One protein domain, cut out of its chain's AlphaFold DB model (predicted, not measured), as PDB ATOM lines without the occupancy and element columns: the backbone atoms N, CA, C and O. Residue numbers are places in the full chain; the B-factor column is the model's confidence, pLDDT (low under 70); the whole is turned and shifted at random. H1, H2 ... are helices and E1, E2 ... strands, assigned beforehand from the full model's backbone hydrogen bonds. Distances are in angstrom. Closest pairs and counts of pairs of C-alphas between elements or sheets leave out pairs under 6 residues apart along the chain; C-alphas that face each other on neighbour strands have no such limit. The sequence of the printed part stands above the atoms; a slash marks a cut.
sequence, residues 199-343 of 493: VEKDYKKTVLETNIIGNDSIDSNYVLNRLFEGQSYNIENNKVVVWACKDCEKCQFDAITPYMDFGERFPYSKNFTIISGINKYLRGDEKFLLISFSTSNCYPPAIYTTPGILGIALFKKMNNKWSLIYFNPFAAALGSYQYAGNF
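AT A GLANCE: This is residues 199 to 343 of the 493 residues of an uncharacterized protein of Ignavibacteriales bacterium (UniProt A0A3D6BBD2). What is the main picture? A seven-stranded sheet, curled like part of a barrel, wraps round one short helix, H1; its long strands E6, E7, E8 and E9 lie side by side, with E1 at one edge and the E2 and E3 hairpin at the other. The small hairpin of E4 and E5 packs on E9 near Ala 332. What is it made of? The printed part has 145 residues, mostly strand by class, with nine named strands and one named helix in the order E1 H1 E2 E3 E4 E5 E6 E7 E8 E9. The large sheet, in the order E1 E9 E8 E7 E6 E3 E2, is antiparallel, and the whole is compact, with a radius of gyration of the C-alphas of 15.3 A and spans of 42 by 38 by 31 A.

HOW THE PARTS SIT: How do the long strands run? E6, residues 271 to 283, E7, 286 to 296, E8, 307 to 318, and E9, 321 to 334, form a meander, each the antiparallel neighbour of the one before. N 279 and O 290 are 2.8 A apart, N 291 and O 313 2.8 A, and N 310 and O 331 2.9 A, within hydrogen-bond range. The sheet is strongly twisted, and E9 bends by 59 degrees at residue 325. What is at the edges? Edge strand E1, residues 211 to 214, is antiparallel to E9, with N 322 and O 213 at 3.2 A. E3, residues 238 to 243, is antiparallel to E6, with N 241 and O 273 at 2.9 A, and forms a hairpin with edge strand E2, residues 231 to 235, with N 233 and O 240 at 2.8 A. Where is the helix? H1, residues 220 to 227, is on the sheet, which curls round it; its closest C-alphas to E3 are those of Asn 225 and Val 241, 6.9 A, and to E1 those of Val 223 and Ile 212, 6.7 A. In H1 every O i to N i+4 pair is within hydrogen-bond range. Where is the small sheet? E4, residues 251 to 253, and E5, 264 to 266, form an antiparallel hairpin, with N 251 and O 266 at 2.8 A. The closest C-alphas of E4 and E9 are those of Phe 253 and Ala 332, 5.4 A.

IN THESE COORDINATES: How long are the elements? From first to last C-alpha, E8 measures 36.2 A, E9 34.9 A, E6 33.9 A, E7 33.2 A and H1 10.6 A. Where are the anchor points? E1 begins at C-alpha 211, (12.910, 72.470, 90.424), and E9 ends at C-alpha 334, (0.077, 42.570, 90.170).

THE WHOLE: How large is it? The two C-alphas farthest apart, those of Val 199 and Gly 284, are 46.8 A apart. Are there cuts or long links? The printed part has no cut, and no link is long. Where is confidence low? The mean pLDDT of the printed part is 74.4, with residues 199 to 217, 256 to 263, 301 to 307 and 328 to 342 under 70.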
ATOM      1  N   VAL A 199     -14.285  64.864  88.180       50.69
ATOM      2  CA  VAL A 199     -14.797  66.055  87.488       50.69
ATOM      3  C   VAL A 199     -13.686  66.745  86.699       50.69
ATOM      4  O   VAL A 199     -12.507  66.537  86.943       50.69
ATOM      5  N   GLU A 200     -14.042  67.594  85.732       47.03
ATOM      6  CA  GLU A 200     -13.098  68.183  84.766       47.03
ATOM      7  C   GLU A 200     -11.869  68.874  85.396       47.03
ATOM      8  O   GLU A 200     -10.778  68.830  84.835       47.03
ATOM      9  N   LYS A 201     -12.014  69.434  86.602       55.25
ATOM     10  CA  LYS A 201     -10.919  70.051  87.372       55.25
ATOM     11  C   LYS A 201      -9.828  69.060  87.825       55.25
ATOM     12  O   LYS A 201      -8.735  69.509  88.169       55.25
ATOM     13  N   ASP A 202     -10.136  67.762  87.832       46.91
ATOM     14  CA  ASP A 202      -9.254  66.655  88.233       46.91
ATOM     15  C   ASP A 202      -8.365  66.181  87.067       46.91
ATOM     16  O   ASP A 202      -7.501  65.324  87.243       46.91
ATOM     17  N   TYR A 203      -8.575  66.743  85.871       40.84
ATOM     18  CA  TYR A 203      -7.798  66.478  84.667       40.84
ATOM     19  C   TYR A 203      -6.926  67.695  84.371       40.84
ATOM     20  O   TYR A 203      -7.428  68.747  83.968       40.84
ATOM     21  N   LYS A 204      -5.611  67.569  84.544       49.97
ATOM     22  CA  LYS A 204      -4.666  68.586  84.080       49.97
ATOM     23  C   LYS A 204      -3.444  67.942  83.426       49.97
ATOM     24  O   LYS A 204      -3.134  66.772  83.644       49.97
ATOM     25  N   LYS A 205      -2.831  68.697  82.515       39.75
ATOM     26  CA  LYS A 205      -1.699  68.268  81.699       39.75
ATOM     27  C   LYS A 205      -0.408  68.546  82.462       39.75
ATOM     28  O   LYS A 205      -0.007  69.704  82.521       39.75
ATOM     29  N   THR A 206       0.258  67.483  82.922       42.06
ATOM     30  CA  THR A 206       1.497  67.555  83.706       42.06
ATOM     31  C   THR A 206       2.541  68.461  83.058       42.06
ATOM     32  O   THR A 206       3.188  68.084  82.079       42.06
ATOM     33  N   VAL A 207       2.747  69.647  83.628       45.06
ATOM     34  CA  VAL A 207       3.949  70.448  83.385       45.06
ATOM     35  C   VAL A 207       4.887  70.182  84.552       45.06
ATOM     36  O   VAL A 207       4.791  70.814  85.602       45.06
ATOM     37  N   LEU A 208       5.793  69.215  84.381       50.25
ATOM     38  CA  LEU A 208       6.838  68.934  85.367       50.25
ATOM     39  C   LEU A 208       7.748  70.167  85.491       50.25
ATOM     40  O   LEU A 208       8.680  70.351  84.709       50.25
ATOM     41  N   GLU A 209       7.490  71.029  86.474       51.53
ATOM     42  CA  GLU A 209       8.484  72.002  86.923       51.53
ATOM     43  C   GLU A 209       9.708  71.214  87.398       51.53
ATOM     44  O   GLU A 209       9.592  70.391  88.287       51.53
ATOM     45  N   THR A 210      10.897  71.419  86.835       53.03
ATOM     46  CA  THR A 210      12.069  70.575  87.146       53.03
ATOM     47  C   THR A 210      12.758  70.913  88.475       53.03
ATOM     48  O   THR A 210      13.638  70.173  88.908       53.03
ATOM     49  N   ASN A 211      12.344  71.986  89.158       55.16
ATOM     50  CA  ASN A 211      12.910  72.470  90.424       55.16
ATOM     51  C   ASN A 211      11.948  72.198  91.593       55.16
ATOM     52  O   ASN A 211      11.359  73.126  92.148       55.16
ATOM     53  N   ILE A 212      11.734  70.926  91.936       57.78
ATOM     54  CA  ILE A 212      10.565  70.520  92.735       57.78
ATOM     55  C   ILE A 212      10.771  70.665  94.247       57.78
ATOM     56  O   ILE A 212       9.788  70.692  94.963       57.78
ATOM     57  N   ILE A 213      11.972  70.786  94.818       57.81
ATOM     58  CA  ILE A 213      12.059  70.674  96.292       57.81
ATOM     59  C   ILE A 213      12.993  71.719  96.896       57.81
ATOM     60  O   ILE A 213      14.199  71.730  96.630       57.81
ATOM     61  N   GLY A 214      12.402  72.606  97.701       53.50
ATOM     62  CA  GLY A 214      13.088  73.567  98.559       53.50
ATOM     63  C   GLY A 214      13.448  72.948  99.912       53.50
ATOM     64  O   GLY A 214      12.602  72.339 100.556       53.50
ATOM     65  N   ASN A 215      14.699  73.160 100.330       57.50
ATOM     66  CA  ASN A 215      15.347  72.679 101.559       57.50
ATOM     67  C   ASN A 215      15.517  71.148 101.698       57.50
ATOM     68  O   ASN A 215      14.947  70.339 100.973       57.50
ATOM     69  N   ASP A 216      16.401  70.750 102.621       58.91
ATOM     70  CA  ASP A 216      16.895  69.374 102.819       58.91
ATOM     71  C   ASP A 216      15.811  68.360 103.235       58.91
ATOM     72  O   ASP A 216      16.010  67.146 103.098       58.91
ATOM     73  N   SER A 217      14.664  68.844 103.713       67.88
ATOM     74  CA  SER A 217      13.472  68.044 103.989       67.88
ATOM     75  C   SER A 217      12.625  67.903 102.725       67.88
ATOM     76  O   SER A 217      12.046  68.874 102.246       67.88
ATOM     77  N   ILE A 218      12.524  66.684 102.202       73.06
ATOM     78  CA  ILE A 218      11.592  66.369 101.118       73.06
ATOM     79  C   ILE A 218      10.192  66.260 101.707       73.06
ATOM     80  O   ILE A 218       9.927  65.359 102.500       73.06
ATOM     81  N   ASP A 219       9.310  67.174 101.310       81.69
ATOM     82  CA  ASP A 219       7.874  67.015 101.509       81.69
ATOM     83  C   ASP A 219       7.351  66.059 100.433       81.69
ATOM     84  O   ASP A 219       7.204  66.414  99.260       81.69
ATOM     85  N   SER A 220       7.118  64.815 100.839       78.00
ATOM     86  CA  SER A 220       6.615  63.746  99.982       78.00
ATOM     87  C   SER A 220       5.281  64.121  99.320       78.00
ATOM     88  O   SER A 220       5.090  63.859  98.134       78.00
ATOM     89  N   ASN A 221       4.397  64.830 100.025       79.69
ATOM     90  CA  ASN A 221       3.109  65.271  99.481       79.69
ATOM     91  C   ASN A 221       3.289  66.332  98.406       79.69
ATOM     92  O   ASN A 221       2.617  66.298  97.374       79.69
ATOM     93  N   TYR A 222       4.208  67.268  98.644       83.19
ATOM     94  CA  TYR A 222       4.547  68.280  97.655       83.19
ATOM     95  C   TYR A 222       5.066  67.631  96.370       83.19
ATOM     96  O   TYR A 222       4.630  67.999  95.281       83.19
ATOM     97  N   VAL A 223       5.952  66.635  96.488       81.19
ATOM     98  CA  VAL A 223       6.461  65.901  95.322       81.19
ATOM     99  C   VAL A 223       5.331  65.188  94.584       81.19
ATOM    100  O   VAL A 223       5.212  65.355  93.373       81.19
ATOM    101  N   LEU A 224       4.483  64.440  95.294       82.38
ATOM    102  CA  LEU A 224       3.386  63.681  94.689       82.38
ATOM    103  C   LEU A 224       2.445  64.592  93.886       82.38
ATOM    104  O   LEU A 224       2.162  64.314  92.726       82.38
ATOM    105  N   ASN A 225       2.058  65.735  94.459       83.19
ATOM    106  CA  ASN A 225       1.185  66.722  93.814       83.19
ATOM    107  C   ASN A 225       1.823  67.445  92.623       83.19
ATOM    108  O   ASN A 225       1.115  68.023  91.800       83.19
ATOM    109  N   ARG A 226       3.157  67.479  92.550       82.06
ATOM    110  CA  ARG A 226       3.887  68.072  91.423       82.06
ATOM    111  C   ARG A 226       4.159  67.072  90.307       82.06
ATOM    112  O   ARG A 226       4.220  67.477  89.152       82.06
ATOM    113  N   LEU A 227       4.335  65.796  90.645       80.00
ATOM    114  CA  LEU A 227       4.510  64.724  89.666       80.00
ATOM    115  C   LEU A 227       3.176  64.302  89.033       80.00
ATOM    116  O   LEU A 227       3.137  63.988  87.846       80.00
ATOM    117  N   PHE A 228       2.093  64.332  89.812       83.94
ATOM    118  CA  PHE A 228       0.755  63.940  89.384       83.94
ATOM    119  C   PHE A 228      -0.213  65.095  89.606       83.94
ATOM    120  O   PHE A 228      -0.520  65.465  90.741       83.94
ATOM    121  N   GLU A 229      -0.708  65.671  88.514       78.19
ATOM    122  CA  GLU A 229      -1.686  66.750  88.585       78.19
ATOM    123  C   GLU A 229      -3.079  66.176  88.875       78.19
ATOM    124  O   GLU A 229      -3.844  65.858  87.967       78.19
ATOM    125  N   GLY A 230      -3.393  66.025  90.160       84.81
ATOM    126  CA  GLY A 230      -4.665  65.492  90.638       84.81
ATOM    127  C   GLY A 230      -5.117  66.104  91.958       84.81
ATOM    128  O   GLY A 230      -4.531  67.066  92.462       84.81
ATOM    129  N   GLN A 231      -6.171  65.530  92.534       88.44
ATOM    130  CA  GLN A 231      -6.657  65.904  93.858       88.44
ATOM    131  C   GLN A 231      -6.043  64.981  94.919       88.44
ATOM    132  O   GLN A 231      -6.092  63.757  94.798       88.44
ATOM    133  N   SER A 232      -5.460  65.563  95.968       89.38
ATOM    134  CA  SER A 232      -4.907  64.805  97.096       89.38
ATOM    135  C   SER A 232      -5.975  64.504  98.148       89.38
ATOM    136  O   SER A 232      -6.776  65.371  98.505       89.38
ATOM    137  N   TYR A 233      -5.913  63.307  98.716       88.00
ATOM    138  CA  TYR A 233      -6.764  62.827  99.798       88.00
ATOM    139  C   TYR A 233      -5.905  62.211 100.903       88.00
ATOM    140  O   TYR A 233      -4.813  61.698 100.654       88.00
ATOM    141  N   ASN A 234      -6.421  62.250 102.131       87.94
ATOM    142  CA  ASN A 234      -5.862  61.507 103.257       87.94
ATOM    143  C   ASN A 234      -6.796  60.333 103.521       87.94
ATOM    144  O   ASN A 234      -7.922  60.559 103.966       87.94
ATOM    145  N   ILE A 235      -6.350  59.115 103.237       81.69
ATOM    146  CA  ILE A 235      -7.157  57.907 103.395       81.69
ATOM    147  C   ILE A 235      -6.374  56.924 104.258       81.69
ATOM    148  O   ILE A 235      -5.299  56.492 103.857       81.69
ATOM    149  N   GLU A 236      -6.905  56.585 105.437       75.25
ATOM    150  CA  GLU A 236      -6.349  55.537 106.313       75.25
ATOM    151  C   GLU A 236      -4.837  55.704 106.580       75.25
ATOM    152  O   GLU A 236      -4.057  54.765 106.502       75.25
ATOM    153  N   ASN A 237      -4.426  56.939 106.894       80.25
ATOM    154  CA  ASN A 237      -3.038  57.392 107.111       80.25
ATOM    155  C   ASN A 237      -2.162  57.533 105.858       80.25
ATOM    156  O   ASN A 237      -1.079  58.114 105.948       80.25
ATOM    157  N   ASN A 238      -2.639  57.113 104.691       80.19
ATOM    158  CA  ASN A 238      -1.937  57.309 103.431       80.19
ATOM    159  C   ASN A 238      -2.357  58.607 102.742       80.19
ATOM    160  O   ASN A 238      -3.495  59.079 102.831       80.19
ATOM    161  N   LYS A 239      -1.398  59.184 102.024       87.38
ATOM    162  CA  LYS A 239      -1.582  60.353 101.168       87.38
ATOM    163  C   LYS A 239      -1.737  59.856  99.741       87.38
ATOM    164  O   LYS A 239      -0.788  59.324  99.172       87.38
ATOM    165  N   VAL A 240      -2.937  60.007  99.196       88.94
ATOM    166  CA  VAL A 240      -3.312  59.476  97.882       88.94
ATOM    167  C   VAL A 240      -3.572  60.638  96.944       88.94
ATOM    168  O   VAL A 240      -4.366  61.518  97.268       88.94
ATOM    169  N   VAL A 241      -2.933  60.650  95.779       89.94
ATOM    170  CA  VAL A 241      -3.290  61.567  94.693       89.94
ATOM    171  C   VAL A 241      -4.150  60.819  93.695       89.94
ATOM    172  O   VAL A 241      -3.728  59.810  93.131       89.94
ATOM    173  N   VAL A 242      -5.363  61.322  93.488       90.25
ATOM    174  CA  VAL A 242      -6.291  60.806  92.486       90.25
ATOM    175  C   VAL A 242      -6.204  61.694  91.260       90.25
ATOM    176  O   VAL A 242      -6.438  62.900  91.342       90.25
ATOM    177  N   TRP A 243      -5.855  61.100  90.127       88.19
ATOM    178  CA  TRP A 243      -5.639  61.822  88.880       88.19
ATOM    179  C   TRP A 243      -6.100  61.003  87.678       88.19
ATOM    180  O   TRP A 243      -6.259  59.779  87.726       88.19
ATOM    181  N   ALA A 244      -6.308  61.688  86.564       86.12
ATOM    182  CA  ALA A 244      -6.596  61.058  85.290       86.12
ATOM    183  C   ALA A 244      -5.973  61.863  84.154       86.12
ATOM    184  O   ALA A 244      -5.883  63.087  84.216       86.12
ATOM    185  N   CYS A 245      -5.575  61.169  83.091       80.88
ATOM    186  CA  CYS A 245      -5.028  61.798  81.899       80.88
ATOM    187  C   CYS A 245      -5.864  61.412  80.679       80.88
ATOM    188  O   CYS A 245      -5.838  60.261  80.250       80.88
ATOM    189  N   LYS A 246      -6.622  62.373  80.133       76.25
ATOM    190  CA  LYS A 246      -7.468  62.158  78.943       76.25
ATOM    191  C   LYS A 246      -6.649  62.040  77.657       76.25
ATOM    192  O   LYS A 246      -7.013  61.259  76.787       76.25
ATOM    193  N   ASP A 247      -5.546  62.780  77.579       79.88
ATOM    194  CA  ASP A 247      -4.730  62.905  76.366       79.88
ATOM    195  C   ASP A 247      -3.476  62.012  76.382       79.88
ATOM    196  O   ASP A 247      -2.648  62.093  75.476       79.88
ATOM    197  N   CYS A 248      -3.295  61.182  77.416       78.94
ATOM    198  CA  CYS A 248      -2.165  60.263  77.488       78.94
ATOM    199  C   CYS A 248      -2.445  59.016  76.652       78.94
ATOM    200  O   CYS A 248      -3.467  58.349  76.834       78.94
ATOM    201  N   GLU A 249      -1.503  58.661  75.784       80.00
ATOM    202  CA  GLU A 249      -1.502  57.357  75.134       80.00
ATOM    203  C   GLU A 249      -1.337  56.257  76.192       80.00
ATOM    204  O   GLU A 249      -0.496  56.361  77.089       80.00
ATOM    205  N   LYS A 250      -2.170  55.213  76.113       83.88
ATOM    206  CA  LYS A 250      -2.039  54.050  76.991       83.88
ATOM    207  C   LYS A 250      -0.900  53.177  76.491       83.88
ATOM    208  O   LYS A 250      -1.003  52.597  75.414       83.88
ATOM    209  N   CYS A 251       0.131  53.028  77.307       80.19
ATOM    210  CA  CYS A 251       1.213  52.089  77.066       80.19
ATOM    211  C   CYS A 251       0.895  50.750  77.732       80.19
ATOM    212  O   CYS A 251       0.307  50.707  78.816       80.19
ATOM    213  N   GLN A 252       1.286  49.659  77.076       82.12
ATOM    214  CA  GLN A 252       1.296  48.336  77.684       82.12
ATOM    215  C   GLN A 252       2.644  48.126  78.372       82.12
ATOM    216  O   GLN A 252       3.692  48.330  77.760       82.12
ATOM    217  N   PHE A 253       2.603  47.736  79.638       76.00
ATOM    218  CA  PHE A 253       3.763  47.394  80.442       76.00
ATOM    219  C   PHE A 253       3.687  45.914  80.756       76.00
ATOM    220  O   PHE A 253       2.740  45.487  81.410       76.00
ATOM    221  N   ASP A 254       4.656  45.141  80.284       71.50
ATOM    222  CA  ASP A 254       4.764  43.737  80.661       71.50
ATOM    223  C   ASP A 254       5.063  43.626  82.155       71.50
ATOM    224  O   ASP A 254       5.647  44.537  82.761       71.50
ATOM    225  N   ALA A 255       4.649  42.514  82.759       73.12
ATOM    226  CA  ALA A 255       4.994  42.288  84.142       73.12
ATOM    227  C   ALA A 255       6.505  42.141  84.288       73.12
ATOM    228  O   ALA A 255       7.188  41.497  83.489       73.12
ATOM    229  N   ILE A 256       7.029  42.751  85.341       68.12
ATOM    230  CA  ILE A 256       8.460  42.719  85.617       68.12
ATOM    231  C   ILE A 256       8.909  41.386  86.233       68.12
ATOM    232  O   ILE A 256      10.106  41.134  86.333       68.12
ATOM    233  N   THR A 257       7.969  40.539  86.653       66.12
ATOM    234  CA  THR A 257       8.237  39.225  87.240       66.12
ATOM    235  C   THR A 257       7.675  38.111  86.352       66.12
ATOM    236  O   THR A 257       6.593  38.258  85.782       66.12
ATOM    237  N   PRO A 258       8.394  36.984  86.212       62.41
ATOM    238  CA  PRO A 258       8.053  35.937  85.245       62.41
ATOM    239  C   PRO A 258       6.783  35.145  85.587       62.41
ATOM    240  O   PRO A 258       6.241  34.476  84.718       62.41
ATOM    241  N   TYR A 259       6.302  35.197  86.831       59.59
ATOM    242  CA  TYR A 259       5.075  34.513  87.261       59.59
ATOM    243  C   TYR A 259       3.794  35.332  87.013       59.59
ATOM    244  O   TYR A 259       2.692  34.853  87.279       59.59
ATOM    245  N   MET A 260       3.914  36.563  86.507       61.25
ATOM    246  CA  MET A 260       2.788  37.458  86.237       61.25
ATOM    247  C   MET A 260       2.601  37.616  84.724       61.25
ATOM    248  O   MET A 260       3.054  38.570  84.118       61.25
ATOM    249  N   ASP A 261       1.903  36.686  84.078       60.91
ATOM    250  CA  ASP A 261       1.787  36.645  82.606       60.91
ATOM    251  C   ASP A 261       0.832  37.686  81.982       60.91
ATOM    252  O   ASP A 261       0.375  37.525  80.846       60.91
ATOM    253  N   PHE A 262       0.507  38.774  82.681       64.06
ATOM    254  CA  PHE A 262      -0.292  39.839  82.087       64.06
ATOM    255  C   PHE A 262       0.371  41.198  82.165       64.06
ATOM    256  O   PHE A 262       0.723  41.708  83.226       64.06
ATOM    257  N   GLY A 263       0.501  41.799  80.986       69.19
ATOM    258  CA  GLY A 263       0.844  43.200  80.880       69.19
ATOM    259  C   GLY A 263      -0.326  44.080  81.308       69.19
ATOM    260  O   GLY A 263      -1.489  43.773  81.037       69.19
ATOM    261  N   GLU A 264      -0.008  45.207  81.931       77.88
ATOM    262  CA  GLU A 264      -0.980  46.220  82.319       77.88
ATOM    263  C   GLU A 264      -0.982  47.401  81.360       77.88
ATOM    264  O   GLU A 264       0.045  47.793  80.806       77.88
ATOM    265  N   ARG A 265      -2.162  47.994  81.166       83.19
ATOM    266  CA  ARG A 265      -2.315  49.198  80.341       83.19
ATOM    267  C   ARG A 265      -2.423  50.422  81.225       83.19
ATOM    268  O   ARG A 265      -3.391  50.570  81.966       83.19
ATOM    269  N   PHE A 266      -1.484  51.342  81.066       82.75
ATOM    270  CA  PHE A 266      -1.389  52.547  81.877       82.75
ATOM    271  C   PHE A 266      -1.199  53.796  80.993       82.75
ATOM    272  O   PHE A 266      -0.478  53.719  79.997       82.75
ATOM    273  N   PRO A 267      -1.810  54.952  81.326       84.62
ATOM    274  CA  PRO A 267      -2.616  55.210  82.523       84.62
ATOM    275  C   PRO A 267      -4.020  54.593  82.493       84.62
ATOM    276  O   PRO A 267      -4.603  54.338  81.433       84.62
ATOM    277  N   TYR A 268      -4.582  54.372  83.683       86.31
ATOM    278  CA  TYR A 268      -5.977  53.970  83.862       86.31
ATOM    279  C   TYR A 268      -6.922  55.160  83.624       86.31
ATOM    280  O   TYR A 268      -6.498  56.317  83.574       86.31
ATOM    281  N   SER A 269      -8.229  54.893  83.500       86.31
ATOM    282  CA  SER A 269      -9.254  55.953  83.419       86.31
ATOM    283  C   SER A 269      -9.309  56.816  84.684       86.31
ATOM    284  O   SER A 269      -9.647  57.996  84.610       86.31
ATOM    285  N   LYS A 270      -8.957  56.223  85.827       86.19
ATOM    286  CA  LYS A 270      -8.820  56.845  87.141       86.19
ATOM    287  C   LYS A 270      -7.620  56.202  87.822       86.19
ATOM    288  O   LYS A 270      -7.539  54.981  87.869       86.19
ATOM    289  N   ASN A 271      -6.686  57.018  88.290       87.00
ATOM    290  CA  ASN A 271      -5.425  56.563  88.858       87.00
ATOM    291  C   ASN A 271      -5.356  57.022  90.306       87.00
ATOM    292  O   ASN A 271      -5.587  58.195  90.600       87.00
ATOM    293  N   PHE A 272      -5.022  56.098  91.192       88.50
ATOM    294  CA  PHE A 272      -4.756  56.355  92.595       88.50
ATOM    295  C   PHE A 272      -3.276  56.124  92.825       88.50
ATOM    296  O   PHE A 272      -2.819  54.988  92.729       88.50
ATOM    297  N   THR A 273      -2.532  57.192  93.095       87.94
ATOM    298  CA  THR A 273      -1.086  57.114  93.287       87.94
ATOM    299  C   THR A 273      -0.710  57.444  94.720       87.94
ATOM    300  O   THR A 273      -1.142  58.461  95.266       87.94
ATOM    301  N   ILE A 274       0.132  56.601  95.311       86.94
ATOM    302  CA  ILE A 274       0.743  56.807  96.626       86.94
ATOM    303  C   ILE A 274       2.264  56.742  96.508       86.94
ATOM    304  O   ILE A 274       2.797  56.128  95.585       86.94
ATOM    305  N   ILE A 275       2.972  57.351  97.457       86.50
ATOM    306  CA  ILE A 275       4.417  57.144  97.586       86.50
ATOM    307  C   ILE A 275       4.644  55.804  98.268       86.50
ATOM    308  O   ILE A 275       4.229  55.616  99.410       86.50
ATOM    309  N   SER A 276       5.313  54.900  97.561       81.94
ATOM    310  CA  SER A 276       5.754  53.612  98.089       81.94
ATOM    311  C   SER A 276       7.074  53.722  98.833       81.94
ATOM    312  O   SER A 276       7.312  52.991  99.792       81.94
ATOM    313  N   GLY A 277       7.932  54.660  98.422       83.62
ATOM    314  CA  GLY A 277       9.230  54.772  99.052       83.62
ATOM    315  C   GLY A 277      10.067  55.991  98.717       83.62
ATOM    316  O   GLY A 277       9.864  56.668  97.711       83.62
ATOM    317  N   ILE A 278      11.023  56.281  99.603       86.31
ATOM    318  CA  ILE A 278      11.939  57.420  99.494       86.31
ATOM    319  C   ILE A 278      13.342  56.981  99.900       86.31
ATOM    320  O   ILE A 278      13.633  56.773 101.075       86.31
ATOM    321  N   ASN A 279      14.245  56.938  98.927       86.00
ATOM    322  CA  ASN A 279      15.619  56.506  99.109       86.00
ATOM    323  C   ASN A 279      16.589  57.654  98.835       86.00
ATOM    324  O   ASN A 279      16.600  58.234  97.751       86.00
ATOM    325  N   LYS A 280      17.434  57.979  99.816       87.06
ATOM    326  CA  LYS A 280      18.492  58.995  99.697       87.06
ATOM    327  C   LYS A 280      19.842  58.308  99.588       87.06
ATOM    328  O   LYS A 280      20.126  57.415 100.377       87.06
ATOM    329  N   TYR A 281      20.694  58.766  98.678       84.06
ATOM    330  CA  TYR A 281      22.022  58.179  98.509       84.06
ATOM    331  C   TYR A 281      23.056  59.185  97.990       84.06
ATOM    332  O   TYR A 281      22.726  60.297  97.568       84.06
ATOM    333  N   LEU A 282      24.328  58.790  98.081       84.12
ATOM    334  CA  LEU A 282      25.498  59.592  97.729       84.12
ATOM    335  C   LEU A 282      26.302  58.912  96.620       84.12
ATOM    336  O   LEU A 282      26.498  57.699  96.656       84.12
ATOM    337  N   ARG A 283      26.826  59.704  95.680       82.25
ATOM    338  CA  ARG A 283      27.880  59.282  94.745       82.25
ATOM    339  C   ARG A 283      28.981  60.335  94.749       82.25
ATOM    340  O   ARG A 283      28.839  61.392  94.140       82.25
ATOM    341  N   GLY A 284      30.062  60.060  95.478       85.06
ATOM    342  CA  GLY A 284      31.024  61.103  95.833       85.06
ATOM    343  C   GLY A 284      30.323  62.209  96.626       85.06
ATOM    344  O   GLY A 284      29.611  61.920  97.586       85.06
ATOM    345  N   ASP A 285      30.463  63.456  96.177       87.62
ATOM    346  CA  ASP A 285      29.820  64.623  96.801       87.62
ATOM    347  C   ASP A 285      28.391  64.884  96.297       87.62
ATOM    348  O   ASP A 285      27.673  65.749  96.813       87.62
ATOM    349  N   GLU A 286      27.950  64.145  95.278       88.88
ATOM    350  CA  GLU A 286      26.632  64.318  94.687       88.88
ATOM    351  C   GLU A 286      25.565  63.602  95.518       88.88
ATOM    352  O   GLU A 286      25.710  62.436  95.895       88.88
ATOM    353  N   LYS A 287      24.461  64.306  95.784       88.94
ATOM    354  CA  LYS A 287      23.317  63.785  96.540       88.94
ATOM    355  C   LYS A 287      22.181  63.459  95.586       88.94
ATOM    356  O   LYS A 287      21.753  64.327  94.821       88.94
ATOM    357  N   PHE A 288      21.662  62.247  95.692       87.62
ATOM    358  CA  PHE A 288      20.546  61.759  94.898       87.62
ATOM    359  C   PHE A 288      19.387  61.323  95.792       87.62
ATOM    360  O   PHE A 288      19.553  61.013  96.976       87.62
ATOM    361  N   LEU A 289      18.199  61.342  95.204       88.19
ATOM    362  CA  LEU A 289      16.947  60.972  95.834       88.19
ATOM    363  C   LEU A 289      16.114  60.191  94.824       88.19
ATOM    364  O   LEU A 289      15.732  60.748  93.799       88.19
ATOM    365  N   LEU A 290      15.806  58.938  95.131       86.75
ATOM    366  CA  LEU A 290      14.851  58.137  94.383       86.75
ATOM    367  C   LEU A 290      13.534  58.078  95.157       86.75
ATOM    368  O   LEU A 290      13.525  57.712  96.331       86.75
ATOM    369  N   ILE A 291      12.431  58.413  94.503       86.62
ATOM    370  CA  ILE A 291      11.083  58.250  95.045       86.62
ATOM    371  C   ILE A 291      10.374  57.198  94.208       86.62
ATOM    372  O   ILE A 291      10.277  57.362  92.994       86.62
ATOM    373  N   SER A 292       9.890  56.137  94.846       86.38
ATOM    374  CA  SER A 292       8.994  55.162  94.232       86.38
ATOM    375  C   SER A 292       7.542  55.524  94.521       86.38
ATOM    376  O   SER A 292       7.206  56.071  95.577       86.38
ATOM    377  N   PHE A 293       6.676  55.237  93.556       86.12
ATOM    378  CA  PHE A 293       5.240  55.419  93.683       86.12
ATOM    379  C   PHE A 293       4.480  54.222  93.123       86.12
ATOM    380  O   PHE A 293       4.868  53.616  92.125       86.12
ATOM    381  N   SER A 294       3.370  53.922  93.777       86.44
ATOM    382  CA  SER A 294       2.458  52.836  93.445       86.44
ATOM    383  C   SER A 294       1.188  53.429  92.872       86.44
ATOM    384  O   SER A 294       0.611  54.319  93.496       86.44
ATOM    385  N   THR A 295       0.764  52.971  91.694       85.69
ATOM    386  CA  THR A 295      -0.457  53.454  91.041       85.69
ATOM    387  C   THR A 295      -1.418  52.323  90.708       85.69
ATOM    388  O   THR A 295      -1.039  51.365  90.040       85.69
ATOM    389  N   SER A 296      -2.677  52.459  91.119       85.31
ATOM    390  CA  SER A 296      -3.761  51.506  90.847       85.31
ATOM    391  C   SER A 296      -4.992  52.192  90.253       85.31
ATOM    392  O   SER A 296      -5.100  53.420  90.235       85.31
ATOM    393  N   ASN A 297      -5.939  51.389  89.770       85.12
ATOM    394  CA  ASN A 297      -7.235  51.854  89.270       85.12
ATOM    395  C   ASN A 297      -8.318  51.986  90.362       85.12
ATOM    396  O   ASN A 297      -9.377  52.545  90.083       85.12
ATOM    397  N   CYS A 298      -8.064  51.505  91.582       80.38
ATOM    398  CA  CYS A 298      -8.953  51.622  92.743       80.38
ATOM    399  C   CYS A 298      -8.161  51.865  94.042       80.38
ATOM    400  O   CYS A 298      -6.971  51.538  94.116       80.38
ATOM    401  N   TYR A 299      -8.818  52.424  95.064       78.38
ATOM    402  CA  TYR A 299      -8.268  52.602  96.413       78.38
ATOM    403  C   TYR A 299      -9.399  52.625  97.468       78.38
ATOM    404  O   TYR A 299     -10.400  53.296  97.221       78.38
ATOM    405  N   PRO A 300      -9.245  51.993  98.651       71.25
ATOM    406  CA  PRO A 300      -8.161  51.083  98.998       71.25
ATOM    407  C   PRO A 300      -8.205  49.821  98.118       71.25
ATOM    408  O   PRO A 300      -9.184  49.579  97.409       71.25
ATOM    409  N   PRO A 301      -7.113  49.048  98.075       63.75
ATOM    410  CA  PRO A 301      -7.087  47.740  97.437       63.75
ATOM    411  C   PRO A 301      -8.268  46.862  97.826       63.75
ATOM    412  O   PRO A 301      -8.525  46.673  99.013       63.75
ATOM    413  N   ALA A 302      -8.941  46.273  96.839       55.41
ATOM    414  CA  ALA A 302      -9.972  45.290  97.132       55.41
ATOM    415  C   ALA A 302      -9.355  43.926  97.504       55.41
ATOM    416  O   ALA A 302      -9.906  43.238  98.357       55.41
ATOM    417  N   ILE A 303      -8.237  43.516  96.873       58.16
ATOM    418  CA  ILE A 303      -7.623  42.171  96.997       58.16
ATOM    419  C   ILE A 303      -6.119  42.218  96.631       58.16
ATOM    420  O   ILE A 303      -5.717  43.045  95.809       58.16
ATOM    421  N   TYR A 304      -5.314  41.266  97.130       56.75
ATOM    422  CA  TYR A 304      -3.939  40.939  96.684       56.75
ATOM    423  C   TYR A 304      -3.771  40.693  95.174       56.75
ATOM    424  O   TYR A 304      -2.662  40.487  94.709       56.75
ATOM    425  N   THR A 305      -4.844  40.665  94.387       58.34
ATOM    426  CA  THR A 305      -4.805  40.455  92.932       58.34
ATOM    427  C   THR A 305      -5.059  41.738  92.156       58.34
ATOM    428  O   THR A 305      -5.214  41.699  90.937       58.34
ATOM    429  N   THR A 306      -5.187  42.878  92.837       65.50
ATOM    430  CA  THR A 306      -5.479  44.125  92.136       65.50
ATOM    431  C   THR A 306      -4.237  44.569  91.359       65.50
ATOM    432  O   THR A 306      -3.139  44.607  91.925       65.50
ATOM    433  N   PRO A 307      -4.370  44.913  90.072       66.81
ATOM    434  CA  PRO A 307      -3.234  45.340  89.275       66.81
ATOM    435  C   PRO A 307      -2.656  46.671  89.764       66.81
ATOM    436  O   PRO A 307      -3.380  47.589  90.166       66.81
ATOM    437  N   GLY A 308      -1.328  46.767  89.718       76.69
ATOM    438  CA  GLY A 308      -0.568  47.930  90.147       76.69
ATOM    439  C   GLY A 308       0.557  48.259  89.172       76.69
ATOM    440  O   GLY A 308       1.095  47.399  88.476       76.69
ATOM    441  N   ILE A 309       0.903  49.539  89.121       81.62
ATOM    442  CA  ILE A 309       2.062  50.049  88.401       81.62
ATOM    443  C   ILE A 309       3.032  50.637  89.422       81.62
ATOM    444  O   ILE A 309       2.678  51.573  90.144       81.62
ATOM    445  N   LEU A 310       4.261  50.129  89.442       81.94
ATOM    446  CA  LEU A 310       5.379  50.789  90.101       81.94
ATOM    447  C   LEU A 310       5.970  51.809  89.146       81.94
ATOM    448  O   LEU A 310       6.329  51.468  88.023       81.94
ATOM    449  N   GLY A 311       6.156  53.039  89.599       83.31
ATOM    450  CA  GLY A 311       7.059  53.951  88.922       83.31
ATOM    451  C   GLY A 311       7.996  54.649  89.884       83.31
ATOM    452  O   GLY A 311       7.923  54.492  91.104       83.31
ATOM    453  N   ILE A 312       8.939  55.380  89.302       84.94
ATOM    454  CA  ILE A 312      10.035  56.009  90.030       84.94
ATOM    455  C   ILE A 312      10.357  57.402  89.490       84.94
ATOM    456  O   ILE A 312      10.182  57.710  88.306       84.94
ATOM    457  N   ALA A 313      10.861  58.243  90.384       85.81
ATOM    458  CA  ALA A 313      11.373  59.572  90.107       85.81
ATOM    459  C   ALA A 313      12.763  59.714  90.734       85.81
ATOM    460  O   ALA A 313      12.920  59.526  91.941       85.81
ATOM    461  N   LEU A 314      13.764  60.075  89.934       84.88
ATOM    462  CA  LEU A 314      15.108  60.378  90.412       84.88
ATOM    463  C   LEU A 314      15.341  61.878  90.428       84.88
ATOM    464  O   LEU A 314      15.148  62.565  89.427       84.88
ATOM    465  N   PHE A 315      15.866  62.359  91.543       86.88
ATOM    466  CA  PHE A 315      16.283  63.732  91.731       86.88
ATOM    467  C   PHE A 315      17.762  63.801  92.093       86.88
ATOM    468  O   PHE A 315      18.295  62.947  92.801       86.88
ATOM    469  N   LYS A 316      18.410  64.882  91.664       87.44
ATOM    470  CA  LYS A 316      19.773  65.254  92.045       87.44
ATOM    471  C   LYS A 316      19.743  66.577  92.786       87.44
ATOM    472  O   LYS A 316      19.045  67.509  92.383       87.44
ATOM    473  N   LYS A 317      20.507  66.689  93.868       87.44
ATOM    474  CA  LYS A 317      20.625  67.945  94.605       87.44
ATOM    475  C   LYS A 317      21.633  68.862  93.917       87.44
ATOM    476  O   LYS A 317      22.803  68.515  93.786       87.44
ATOM    477  N   MET A 318      21.188  70.050  93.525       84.94
ATOM    478  CA  MET A 318      21.996  71.104  92.916       84.94
ATOM    479  C   MET A 318      21.690  72.433  93.605       84.94
ATOM    480  O   MET A 318      20.530  72.820  93.705       84.94
ATOM    481  N   ASN A 319      22.712  73.147  94.090       84.06
ATOM    482  CA  ASN A 319      22.553  74.463  94.731       84.06
ATOM    483  C   ASN A 319      21.465  74.484  95.829       84.06
ATOM    484  O   ASN A 319      20.617  75.375  95.862       84.06
ATOM    485  N   ASN A 320      21.456  73.468  96.701       81.00
ATOM    486  CA  ASN A 320      20.442  73.250  97.746       81.00
ATOM    487  C   ASN A 320      18.996  73.024  97.264       81.00
ATOM    488  O   ASN A 320      18.073  73.056  98.076       81.00
ATOM    489  N   LYS A 321      18.791  72.733  95.980       81.44
ATOM    490  CA  LYS A 321      17.489  72.369  95.413       81.44
ATOM    491  C   LYS A 321      17.539  70.968  94.830       81.44
ATOM    492  O   LYS A 321      18.536  70.589  94.217       81.44
ATOM    493  N   TRP A 322      16.473  70.197  94.995       84.19
ATOM    494  CA  TRP A 322      16.348  68.931  94.276       84.19
ATOM    495  C   TRP A 322      15.800  69.191  92.877       84.19
ATOM    496  O   TRP A 322      14.735  69.789  92.720       84.19
ATOM    497  N   SER A 323      16.558  68.750  91.880       83.81
ATOM    498  CA  SER A 323      16.206  68.838  90.468       83.81
ATOM    499  C   SER A 323      15.829  67.457  89.957       83.81
ATOM    500  O   SER A 323      16.567  66.501  90.194       83.81
ATOM    501  N   LEU A 324      14.686  67.347  89.284       83.38
ATOM    502  CA  LEU A 324      14.246  66.095  88.671       83.38
ATOM    503  C   LEU A 324      15.186  65.732  87.509       83.38
ATOM    504  O   LEU A 324      15.398  66.545  86.613       83.38
ATOM    505  N   ILE A 325      15.739  64.520  87.533       80.75
ATOM    506  CA  ILE A 325      16.629  63.977  86.496       80.75
ATOM    507  C   ILE A 325      15.842  63.097  85.534       80.75
ATOM    508  O   ILE A 325      15.895  63.290  84.320       80.75
ATOM    509  N   TYR A 326      15.069  62.156  86.072       76.31
ATOM    510  CA  TYR A 326      14.115  61.391  85.284       76.31
ATOM    511  C   TYR A 326      12.872  61.080  86.124       76.31
ATOM    512  O   TYR A 326      12.930  60.964  87.347       76.31
ATOM    513  N   PHE A 327      11.754  60.916  85.433       76.62
ATOM    514  CA  PHE A 327      10.485  60.433  85.956       76.62
ATOM    515  C   PHE A 327       9.943  59.419  84.953       76.62
ATOM    516  O   PHE A 327      10.076  59.655  83.751       76.62
ATOM    517  N   ASN A 328       9.364  58.324  85.443       67.31
ATOM    518  CA  ASN A 328       8.790  57.235  84.647       67.31
ATOM    519  C   ASN A 328       9.833  56.433  83.853       67.31
ATOM    520  O   ASN A 328      10.064  56.664  82.667       67.31
ATOM    521  N   PRO A 329      10.375  55.391  84.481       61.16
ATOM    522  CA  PRO A 329       9.976  54.068  84.045       61.16
ATOM    523  C   PRO A 329       8.826  53.585  84.903       61.16
ATOM    524  O   PRO A 329       8.791  53.821  86.111       61.16
ATOM    525  N   PHE A 330       7.894  52.915  84.247       68.19
ATOM    526  CA  PHE A 330       6.837  52.175  84.897       68.19
ATOM    527  C   PHE A 330       7.113  50.689  84.706       68.19
ATOM    528  O   PHE A 330       7.605  50.274  83.656       68.19
ATOM    529  N   ALA A 331       6.797  49.906  85.719       61.44
ATOM    530  CA  ALA A 331       6.762  48.463  85.660       61.44
ATOM    531  C   ALA A 331       5.382  48.016  86.120       61.44
ATOM    532  O   ALA A 331       4.900  48.467  87.164       61.44
ATOM    533  N   ALA A 332       4.742  47.157  85.333       60.31
ATOM    534  CA  ALA A 332       3.553  46.477  85.803       60.31
ATOM    535  C   ALA A 332       3.970  45.412  86.802       60.31
ATOM    536  O   ALA A 332       4.927  44.669  86.563       60.31
ATOM    537  N   ALA A 333       3.229  45.329  87.897       57.72
ATOM    538  CA  ALA A 333       3.174  44.102  88.648       57.72
ATOM    539  C   ALA A 333       1.930  44.056  89.532       57.72
ATOM    540  O   ALA A 333       1.523  45.008  90.199       57.72
ATOM    541  N   LEU A 334       1.297  42.902  89.467       51.22
ATOM    542  CA  LEU A 334       0.077  42.570  90.170       51.22
ATOM    543  C   LEU A 334       0.257  42.546  91.669       51.22
ATOM    544  O   LEU A 334       1.236  41.977  92.127       51.22
ATOM    545  N   GLY A 335      -0.746  43.023  92.410       52.88
ATOM    546  CA  GLY A 335      -0.986  42.620  93.794       52.88
ATOM    547  C   GLY A 335      -0.013  43.172  94.826       52.88
ATOM    548  O   GLY A 335      -0.398  43.878  95.753       52.88
ATOM    549  N   SER A 336       1.268  42.908  94.616       50.66
ATOM    550  CA  SER A 336       2.405  43.265  95.448       50.66
ATOM    551  C   SER A 336       2.786  44.745  95.354       50.66
ATOM    552  O   SER A 336       3.545  45.238  96.180       50.66
ATOM    553  N   TYR A 337       2.254  45.478  94.368       51.72
ATOM    554  CA  TYR A 337       2.664  46.857  94.091       51.72
ATOM    555  C   TYR A 337       1.600  47.911  94.359       51.72
ATOM    556  O   TYR A 337       1.884  49.091  94.192       51.72
ATOM    557  N   GLN A 338       0.417  47.549  94.855       52.00
ATOM    558  CA  GLN A 338      -0.473  48.557  95.447       52.00
ATOM    559  C   GLN A 338       0.154  49.220  96.672       52.00
ATOM    560  O   GLN A 338      -0.033  50.415  96.889       52.00
ATOM    561  N   TYR A 339       0.987  48.463  97.382       54.56
ATOM    562  CA  TYR A 339       1.930  48.943  98.380       54.56
ATOM    563  C   TYR A 339       3.326  48.445  98.031       54.56
ATOM    564  O   TYR A 339       3.972  47.828  98.873       54.56
ATOM    565  N   ALA A 340       3.773  48.668  96.785       56.81
ATOM    566  CA  ALA A 340       5.160  48.391  96.425       56.81
ATOM    567  C   ALA A 340       6.057  48.886  97.559       56.81
ATOM    568  O   ALA A 340       5.874  50.011  98.024       56.81
ATOM    569  N   GLY A 341       6.931  48.035  98.077       56.84
ATOM    570  CA  GLY A 341       7.764  48.421  99.203       56.84
ATOM    571  C   GLY A 341       8.678  49.597  98.856       56.84
ATOM    572  O   GLY A 341       8.830  50.013  97.699       56.84
ATOM    573  N   ASN A 342       9.362  50.109  99.877       68.00
ATOM    574  CA  ASN A 342      10.630  50.778  99.620       68.00
ATOM    575  C   ASN A 342      11.557  49.788  98.902       68.00
ATOM    576  O   ASN A 342      11.548  48.601  99.212       68.00
ATOM    577  N   PHE A 343      12.398  50.279  97.990       78.44
ATOM    578  CA  PHE A 343      13.580  49.502  97.632       78.44
ATOM    579  C   PHE A 343      14.420  49.297  98.892       78.44
ATOM    580  O   PHE A 343      14.763  50.276  99.555       78.44
TER     581      PHE A 343